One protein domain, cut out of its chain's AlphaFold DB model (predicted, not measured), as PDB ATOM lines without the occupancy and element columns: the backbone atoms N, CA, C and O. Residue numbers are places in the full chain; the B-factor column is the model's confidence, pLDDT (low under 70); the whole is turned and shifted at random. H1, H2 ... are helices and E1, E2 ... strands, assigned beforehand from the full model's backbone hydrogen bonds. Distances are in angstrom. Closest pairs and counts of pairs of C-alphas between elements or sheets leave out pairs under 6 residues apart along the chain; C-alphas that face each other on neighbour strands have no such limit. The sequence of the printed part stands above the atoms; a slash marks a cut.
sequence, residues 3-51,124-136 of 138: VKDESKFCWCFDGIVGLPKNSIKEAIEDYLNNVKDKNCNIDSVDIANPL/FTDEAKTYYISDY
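Overview. This is residues 3 to 51 and 124 to 136 of the 138 residues of the protein "Conserved domain protein" of Veillonella parvula ACS-068-V-Sch12 (UniProt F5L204). A small antiparallel sheet of strands E1, E2 and E3 is covered on one face by a single helix, H1, which lies over E1 and E2 and runs only just across the strands, making two layers. The length of the model comes from unnamed stretches: the one before E1 runs out to Val 3, and the link after H1 reaches out to Asn 39 at the other end. The printed part has 62 residues, with one named helix and three named strands in the order E1, H1, E2, E3 along the chain; the sheet's order is E1, E2, E3. The class is mixed, helices and strands, with 25 residues, under half, in named elements. The whole is compact, with a radius of gyration of the C-alphas of 10.7 A, yet elongated in outline, spanning 35 by 22 by 17 A.

Along the chain. The printed part begins at Val 3, and strand E1 follows at residues 10 to 13, with C-alpha 10 at (129.390, 152.317, 159.226) and a length of 10.0 A. Residues 12 to 13 of E1 pair antiparallel with residues 16 to 17, a stretch too short to be named. Helix H1 is residues 24 to 35, 16.6 A long, starting with C-alpha 24 at (137.179, 151.028, 160.472). Strand E2, the longest strand by residues, is residues 44 to 48 and measures 13.4 A. Strand E3 is residues 129 to 132, 10.1 A long, and its C-alpha 132 is at (137.604, 140.554, 162.194).

Arrangement. E2 is the inner strand, and E1 and E3 are the edge strands. E1 and E2 are antiparallel, with 129 degrees between their directions; C-alphas 11 and 47 face each other at 4.4 A, and N 12 and O 46 are within hydrogen-bond range at 2.8 A. E2 and E3 are antiparallel at 146 degrees; C-alphas 46 and 130 face each other at 4.2 A, and N 45 and O 131 are within hydrogen-bond range at 2.9 A. H1 is on the sheet at a height of 8.6 A, over E1 and E2. On the local plane its line stands at 61 degrees to that of E2, only just across the strands. The closest C-alphas of E1 and H1 are those of Trp 11 and Ala 27, 5.7 A apart; those of H1 and E2 are Ile 28 and Val 45, 7.1 A apart. In H1 every O i to N i+4 pair is within hydrogen-bond range.

Size, cuts and confidence. The two C-alphas farthest apart are those of Val 3 and Asn 39, 34.7 A. Residues 52 to 123 are not printed, and C-alphas 51 and 124 are 8.4 A apart across this cut, which lies in the link from E2 to E3. The links E1 to H1 and H1 to E2 are short. The mean pLDDT of the printed part is 93.4, and no printed residue is under 70.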
ATOM      1  N   VAL A   3     125.950 160.147 147.026       92.44
ATOM      2  CA  VAL A   3     127.401 160.058 146.818       92.44
ATOM      3  C   VAL A   3     128.034 159.236 147.925       92.44
ATOM      4  O   VAL A   3     127.914 159.571 149.102       92.44
ATOM      5  N   LYS A   4     128.706 158.152 147.534       94.31
ATOM      6  CA  LYS A   4     129.446 157.281 148.447       94.31
ATOM      7  C   LYS A   4     130.660 158.018 149.004       94.31
ATOM      8  O   LYS A   4     131.448 158.564 148.235       94.31
ATOM      9  N   ASP A   5     130.816 158.004 150.322       94.62
ATOM     10  CA  ASP A   5     132.003 158.529 150.993       94.62
ATOM     11  C   ASP A   5     132.893 157.370 151.453       94.62
ATOM     12  O   ASP A   5     132.685 156.772 152.510       94.62
ATOM     13  N   GLU A   6     133.905 157.053 150.644       95.25
ATOM     14  CA  GLU A   6     134.853 155.964 150.914       95.25
ATOM     15  C   GLU A   6     135.735 156.207 152.151       95.25
ATOM     16  O   GLU A   6     136.366 155.275 152.651       95.25
ATOM     17  N   SER A   7     135.767 157.440 152.673       95.75
ATOM     18  CA  SER A   7     136.510 157.792 153.886       95.75
ATOM     19  C   SER A   7     135.721 157.553 155.176       95.75
ATOM     20  O   SER A   7     136.286 157.644 156.269       95.75
ATOM     21  N   LYS A   8     134.421 157.250 155.067       96.81
ATOM     22  CA  LYS A   8     133.520 157.034 156.203       96.81
ATOM     23  C   LYS A   8     133.093 155.583 156.304       96.81
ATOM     24  O   LYS A   8     132.856 154.932 155.295       96.81
ATOM     25  N   PHE A   9     132.937 155.088 157.525       97.62
ATOM     26  CA  PHE A   9     132.664 153.674 157.786       97.62
ATOM     27  C   PHE A   9     131.496 153.517 158.752       97.62
ATOM     28  O   PHE A   9     131.495 154.126 159.822       97.62
ATOM     29  N   CYS A  10     130.526 152.684 158.387       97.25
ATOM     30  CA  CYS A  10     129.390 152.317 159.226       97.25
ATOM     31  C   CYS A  10     129.397 150.805 159.442       97.25
ATOM     32  O   CYS A  10     129.455 150.042 158.475       97.25
ATOM     33  N   TRP A  11     129.308 150.366 160.695       96.88
ATOM     34  CA  TRP A  11     129.056 148.959 160.984       96.88
ATOM     35  C   TRP A  11     127.607 148.597 160.648       96.88
ATOM     36  O   TRP A  11     126.710 149.435 160.741       96.88
ATOM     37  N   CYS A  12     127.397 147.346 160.262       95.12
ATOM     38  CA  CYS A  12     126.115 146.758 159.915       95.12
ATOM     39  C   CYS A  12     125.958 145.462 160.715       95.12
ATOM     40  O   CYS A  12     126.819 144.587 160.664       95.12
ATOM     41  N   PHE A  13     124.868 145.334 161.465       92.50
ATOM     42  CA  PHE A  13     124.569 144.123 162.221       92.50
ATOM     43  C   PHE A  13     123.060 143.958 162.380       92.50
ATOM     44  O   PHE A  13     122.392 144.857 162.884       92.50
ATOM     45  N   ASP A  14     122.532 142.810 161.950       87.25
ATOM     46  CA  ASP A  14     121.116 142.433 162.100       87.25
ATOM     47  C   ASP A  14     120.123 143.517 161.621       87.25
ATOM     48  O   ASP A  14     119.174 143.894 162.303       87.25
ATOM     49  N   GLY A  15     120.400 144.105 160.451       85.50
ATOM     50  CA  GLY A  15     119.582 145.177 159.866       85.50
ATOM     51  C   GLY A  15     119.728 146.551 160.534       85.50
ATOM     52  O   GLY A  15     119.095 147.509 160.092       85.50
ATOM     53  N   ILE A  16     120.569 146.676 161.563       90.69
ATOM     54  CA  ILE A  16     120.917 147.939 162.216       90.69
ATOM     55  C   ILE A  16     122.245 148.444 161.653       90.69
ATOM     56  O   ILE A  16     123.166 147.668 161.394       90.69
ATOM     57  N   VAL A  17     122.340 149.761 161.487       94.00
ATOM     58  CA  VAL A  17     123.521 150.437 160.955       94.00
ATOM     59  C   VAL A  17     124.001 151.496 161.945       94.00
ATOM     60  O   VAL A  17     123.202 152.257 162.495       94.00
ATOM     61  N   GLY A  18     125.311 151.533 162.172       94.38
ATOM     62  CA  GLY A  18     125.972 152.547 162.987       94.38
ATOM     63  C   GLY A  18     126.080 153.912 162.307       94.38
ATOM     64  O   GLY A  18     125.979 154.039 161.087       94.38
ATOM     65  N   LEU A  19     126.356 154.949 163.100       95.00
ATOM     66  CA  LEU A  19     126.666 156.274 162.554       95.00
ATOM     67  C   LEU A  19     128.004 156.253 161.783       95.00
ATOM     68  O   LEU A  19     128.930 155.572 162.229       95.00
ATOM     69  N   PRO A  20     128.160 157.058 160.713       96.06
ATOM     70  CA  PRO A  20     129.418 157.210 159.989       96.06
ATOM     71  C   PRO A  20     130.594 157.576 160.901       96.06
ATOM     72  O   PRO A  20     130.558 158.591 161.601       96.06
ATOM     73  N   LYS A  21     131.659 156.773 160.859       97.06
ATOM     74  CA  LYS A  21     132.927 156.997 161.575       97.06
ATOM     75  C   LYS A  21     134.073 157.296 160.622       97.06
ATOM     76  O   LYS A  21     133.975 157.011 159.433       97.06
ATOM     77  N   ASN A  22     135.169 157.853 161.137       97.25
ATOM     78  CA  ASN A  22     136.320 158.252 160.318       97.25
ATOM     79  C   ASN A  22     137.306 157.107 160.061       97.25
ATOM     80  O   ASN A  22     138.262 157.269 159.308       97.25
ATOM     81  N   SER A  23     137.117 155.957 160.709       97.12
ATOM     82  CA  SER A  23     137.946 154.775 160.488       97.12
ATOM     83  C   SER A  23     137.178 153.485 160.758       97.12
ATOM     84  O   SER A  23     136.202 153.470 161.509       97.12
ATOM     85  N   ILE A  24     137.669 152.384 160.183       97.31
ATOM     86  CA  ILE A  24     137.179 151.028 160.472       97.31
ATOM     87  C   ILE A  24     137.265 150.736 161.973       97.31
ATOM     88  O   ILE A  24     136.312 150.232 162.555       97.31
ATOM     89  N   LYS A  25     138.376 151.111 162.618       97.12
ATOM     90  CA  LYS A  25     138.569 150.903 164.056       97.12
ATOM     91  C   LYS A  25     137.491 151.609 164.885       97.12
ATOM     92  O   LYS A  25     136.885 150.973 165.737       97.12
ATOM     93  N   GLU A  26     137.219 152.884 164.607       97.69
ATOM     94  CA  GLU A  26     136.155 153.631 165.295       97.69
ATOM     95  C   GLU A  26     134.771 152.999 165.066       97.69
ATOM     96  O   GLU A  26     133.954 152.966 165.983       97.69
ATOM     97  N   ALA A  27     134.498 152.483 163.862       97.50
ATOM     98  CA  ALA A  27     133.253 151.772 163.576       97.50
ATOM     99  C   ALA A  27     133.136 150.466 164.381       97.50
ATOM    100  O   ALA A  27     132.068 150.179 164.915       97.50
ATOM    101  N   ILE A  28     134.228 149.708 164.529       96.75
ATOM    102  CA  ILE A  28     134.265 148.491 165.357       96.75
ATOM    103  C   ILE A  28     134.070 148.832 166.841       96.75
ATOM    104  O   ILE A  28     133.301 148.163 167.527       96.75
ATOM    105  N   GLU A  29     134.725 149.873 167.352       96.12
ATOM    106  CA  GLU A  29     134.557 150.312 168.744       96.12
ATOM    107  C   GLU A  29     133.109 150.750 169.028       96.12
ATOM    108  O   GLU A  29     132.541 150.402 170.064       96.12
ATOM    109  N   ASP A  30     132.483 151.473 168.094       96.38
ATOM    110  CA  ASP A  30     131.070 151.861 168.174       96.38
ATOM    111  C   ASP A  30     130.136 150.640 168.168       96.38
ATOM    112  O   ASP A  30     129.219 150.567 168.987       96.38
ATOM    113  N   TYR A  31     130.417 149.650 167.315       95.56
ATOM    114  CA  TYR A  31     129.699 148.375 167.291       95.56
ATOM    115  C   TYR A  31     129.802 147.638 168.631       95.56
ATOM    116  O   TYR A  31     128.780 147.291 169.221       95.56
ATOM    117  N   LEU A  32     131.017 147.447 169.153       94.06
ATOM    118  CA  LEU A  32     131.244 146.760 170.426       94.06
ATOM    119  C   LEU A  32     130.527 147.452 171.586       94.06
ATOM    120  O   LEU A  32     129.943 146.783 172.436       94.06
ATOM    121  N   ASN A  33     130.511 148.786 171.602       93.25
ATOM    122  CA  ASN A  33     129.741 149.545 172.584       93.25
ATOM    123  C   ASN A  33     128.226 149.333 172.425       93.25
ATOM    124  O   ASN A  33     127.520 149.275 173.430       93.25
ATOM    125  N   ASN A  34     127.720 149.175 171.196       91.25
ATOM    126  CA  ASN A  34     126.307 148.878 170.938       91.25
ATOM    127  C   ASN A  34     125.884 147.477 171.411       91.25
ATOM    128  O   ASN A  34     124.737 147.288 171.830       91.25
ATOM    129  N   VAL A  35     126.789 146.496 171.322       89.50
ATOM    130  CA  VAL A  35     126.500 145.088 171.635       89.50
ATOM    131  C   VAL A  35     127.033 144.615 172.987       89.50
ATOM    132  O   VAL A  35     126.818 143.464 173.338       89.50
ATOM    133  N   LYS A  36     127.672 145.485 173.777       81.94
ATOM    134  CA  LYS A  36     128.356 145.140 175.036       81.94
ATOM    135  C   LYS A  36     127.514 144.333 176.035       81.94
ATOM    136  O   LYS A  36     128.042 143.441 176.690       81.94
ATOM    137  N   ASP A  37     126.220 144.629 176.124       80.56
ATOM    138  CA  ASP A  37     125.275 143.954 177.027       80.56
ATOM    139  C   ASP A  37     124.359 142.954 176.291       80.56
ATOM    140  O   ASP A  37     123.370 142.463 176.839       80.56
ATOM    141  N   LYS A  38     124.666 142.664 175.023       80.50
ATOM    142  CA  LYS A  38     123.912 141.761 174.155       80.50
ATOM    143  C   LYS A  38     124.754 140.516 173.888       80.50
ATOM    144  O   LYS A  38     125.956 140.597 173.669       80.50
ATOM    145  N   ASN A  39     124.124 139.344 173.871       77.12
ATOM    146  CA  ASN A  39     124.801 138.089 173.537       77.12
ATOM    147  C   ASN A  39     124.992 137.972 172.007       77.12
ATOM    148  O   ASN A  39     124.352 137.150 171.355       77.12
ATOM    149  N   CYS A  40     125.792 138.875 171.433       82.00
ATOM    150  CA  CYS A  40     126.016 139.042 169.995       82.00
ATOM    151  C   CYS A  40     127.415 138.566 169.574       82.00
ATOM    152  O   CYS A  40     128.287 138.327 170.406       82.00
ATOM    153  N   ASN A  41     127.629 138.450 168.260       79.06
ATOM    154  CA  ASN A  41     128.928 138.094 167.691       79.06
ATOM    155  C   ASN A  41     129.955 139.215 167.945       79.06
ATOM    156  O   ASN A  41     129.745 140.351 167.524       79.06
ATOM    157  N   ILE A  42     131.058 138.886 168.616       88.62
ATOM    158  CA  ILE A  42     132.180 139.797 168.899       88.62
ATOM    159  C   ILE A  42     133.480 139.372 168.198       88.62
ATOM    160  O   ILE A  42     134.539 139.932 168.472       88.62
ATOM    161  N   ASP A  43     133.404 138.408 167.279       92.31
ATOM    162  CA  ASP A  43     134.544 137.948 166.483       92.31
ATOM    163  C   ASP A  43     134.703 138.791 165.212       92.31
ATOM    164  O   ASP A  43     135.818 139.098 164.783       92.31
ATOM    165  N   SER A  44     133.583 139.194 164.608       94.44
ATOM    166  CA  SER A  44     133.556 139.941 163.352       94.44
ATOM    167  C   SER A  44     132.360 140.881 163.246       94.44
ATOM    168  O   SER A  44     131.316 140.640 163.850       94.44
ATOM    169  N   VAL A  45     132.484 141.904 162.401       96.12
ATOM    170  CA  VAL A  45     131.403 142.835 162.063       96.12
ATOM    171  C   VAL A  45     131.469 143.216 160.588       96.12
ATOM    172  O   VAL A  45     132.556 143.369 160.027       96.12
ATOM    173  N   ASP A  46     130.309 143.375 159.957       97.06
ATOM    174  CA  ASP A  46     130.221 143.862 158.586       97.06
ATOM    175  C   ASP A  46     130.292 145.389 158.563       97.06
ATOM    176  O   ASP A  46     129.667 146.069 159.376       97.06
ATOM    177  N   ILE A  47     131.074 145.949 157.644       97.56
ATOM    178  CA  ILE A  47     131.261 147.395 157.510       97.56
ATOM    179  C   ILE A  47     131.061 147.803 156.056       97.56
ATOM    180  O   ILE A  47     131.630 147.203 155.140       97.56
ATOM    181  N   ALA A  48     130.288 148.867 155.864       97.31
ATOM    182  CA  ALA A  48     130.035 149.495 154.576       97.31
ATOM    183  C   ALA A  48     130.272 151.007 154.660       97.31
ATOM    184  O   ALA A  48     130.246 151.611 155.736       97.31
ATOM    185  N   ASN A  49     130.510 151.630 153.509       97.00
ATOM    186  CA  ASN A  49     130.606 153.081 153.412       97.00
ATOM    187  C   ASN A  49     129.206 153.689 153.208       97.00
ATOM    188  O   ASN A  49     128.427 153.153 152.415       97.00
ATOM    189  N   PRO A  50     128.886 154.812 153.866       96.19
ATOM    190  CA  PRO A  50     127.627 155.510 153.657       96.19
ATOM    191  C   PRO A  50     127.589 156.242 152.314       96.19
ATOM    192  O   PRO A  50     128.607 156.706 151.796       96.19
ATOM    193  N   LEU A  51     126.378 156.392 151.781       95.44
ATOM    194  CA  LEU A  51     126.065 157.311 150.700       95.44
ATOM    195  C   LEU A  51     125.320 158.513 151.267       95.44
ATOM    196  O   LEU A  51     124.229 158.364 151.816       95.44
ATOM    197  N   PHE A 124     124.082 150.566 152.130       93.38
ATOM    198  CA  PHE A 124     123.726 149.316 151.466       93.38
ATOM    199  C   PHE A 124     124.461 148.166 152.155       93.38
ATOM    200  O   PHE A 124     125.683 148.053 152.068       93.38
ATOM    201  N   THR A 125     123.724 147.356 152.915       91.31
ATOM    202  CA  THR A 125     124.298 146.277 153.733       91.31
ATOM    203  C   THR A 125     124.774 145.088 152.898       91.31
ATOM    204  O   THR A 125     125.631 144.336 153.348       91.31
ATOM    205  N   ASP A 126     124.276 144.937 151.674       92.12
ATOM    206  CA  ASP A 126     124.728 143.955 150.686       92.12
ATOM    207  C   ASP A 126     126.116 144.274 150.102       92.12
ATOM    208  O   ASP A 126     126.795 143.374 149.610       92.12
ATOM    209  N   GLU A 127     126.578 145.524 150.208       92.38
ATOM    210  CA  GLU A 127     127.949 145.923 149.859       92.38
ATOM    211  C   GLU A 127     128.935 145.814 151.035       92.38
ATOM    212  O   GLU A 127     130.123 146.133 150.886       92.38
ATOM    213  N   ALA A 128     128.457 145.420 152.217       95.00
ATOM    214  CA  ALA A 128     129.281 145.380 153.409       95.00
ATOM    215  C   ALA A 128     130.342 144.278 153.321       95.00
ATOM    216  O   ALA A 128     130.140 143.205 152.752       95.00
ATOM    217  N   LYS A 129     131.509 144.562 153.895       96.88
ATOM    218  CA  LYS A 129     132.615 143.610 154.002       96.88
ATOM    219  C   LYS A 129     132.793 143.219 155.454       96.88
ATOM    220  O   LYS A 129     132.782 144.090 156.321       96.88
ATOM    221  N   THR A 130     133.014 141.936 155.701       97.06
ATOM    222  CA  THR A 130     133.285 141.420 157.040       97.06
ATOM    223  C   THR A 130     134.707 141.764 157.476       97.06
ATOM    224  O   THR A 130     135.668 141.488 156.756       97.06
ATOM    225  N   TYR A 131     134.841 142.330 158.673       96.94
ATOM    226  CA  TYR A 131     136.113 142.605 159.336       96.94
ATOM    227  C   TYR A 131     136.193 141.840 160.652       96.94
ATOM    228  O   TYR A 131     135.229 141.814 161.418       96.94
ATOM    229  N   TYR A 132     137.351 141.242 160.933       96.50
ATOM    230  CA  TYR A 132     137.604 140.554 162.194       96.50
ATOM    231  C   TYR A 132     138.061 141.546 163.258       96.50
ATOM    232  O   TYR A 132     138.982 142.335 163.048       96.50
ATOM    233  N   ILE A 133     137.418 141.508 164.421       95.38
ATOM    234  CA  ILE A 133     137.638 142.491 165.490       95.38
ATOM    235  C   ILE A 133     139.059 142.378 166.061       95.38
ATOM    236  O   ILE A 133     139.687 143.397 166.361       95.38
ATOM    237  N   SER A 134     139.605 141.159 166.107       94.19
ATOM    238  CA  SER A 134     140.973 140.862 166.553       94.19
ATOM    239  C   SER A 134     142.069 141.583 165.764       94.19
ATOM    240  O   SER A 134     143.171 141.771 166.279       94.19
ATOM    241  N   ASP A 135     141.790 141.991 164.523       95.75
ATOM    242  CA  ASP A 135     142.771 142.675 163.676       95.75
ATOM    243  C   ASP A 135     142.932 144.157 164.061       95.75
ATOM    244  O   ASP A 135     143.954 144.778 163.759       95.75
ATOM    245  N   TYR A 136     141.943 144.730 164.756       93.94
ATOM    246  CA  TYR A 136     141.861 146.165 165.050       93.94
ATOM    247  C   TYR A 136     141.925 146.493 166.543       93.94
ATOM    248  O   TYR A 136     142.354 147.592 166.913       93.94
TER     249      TYR A 136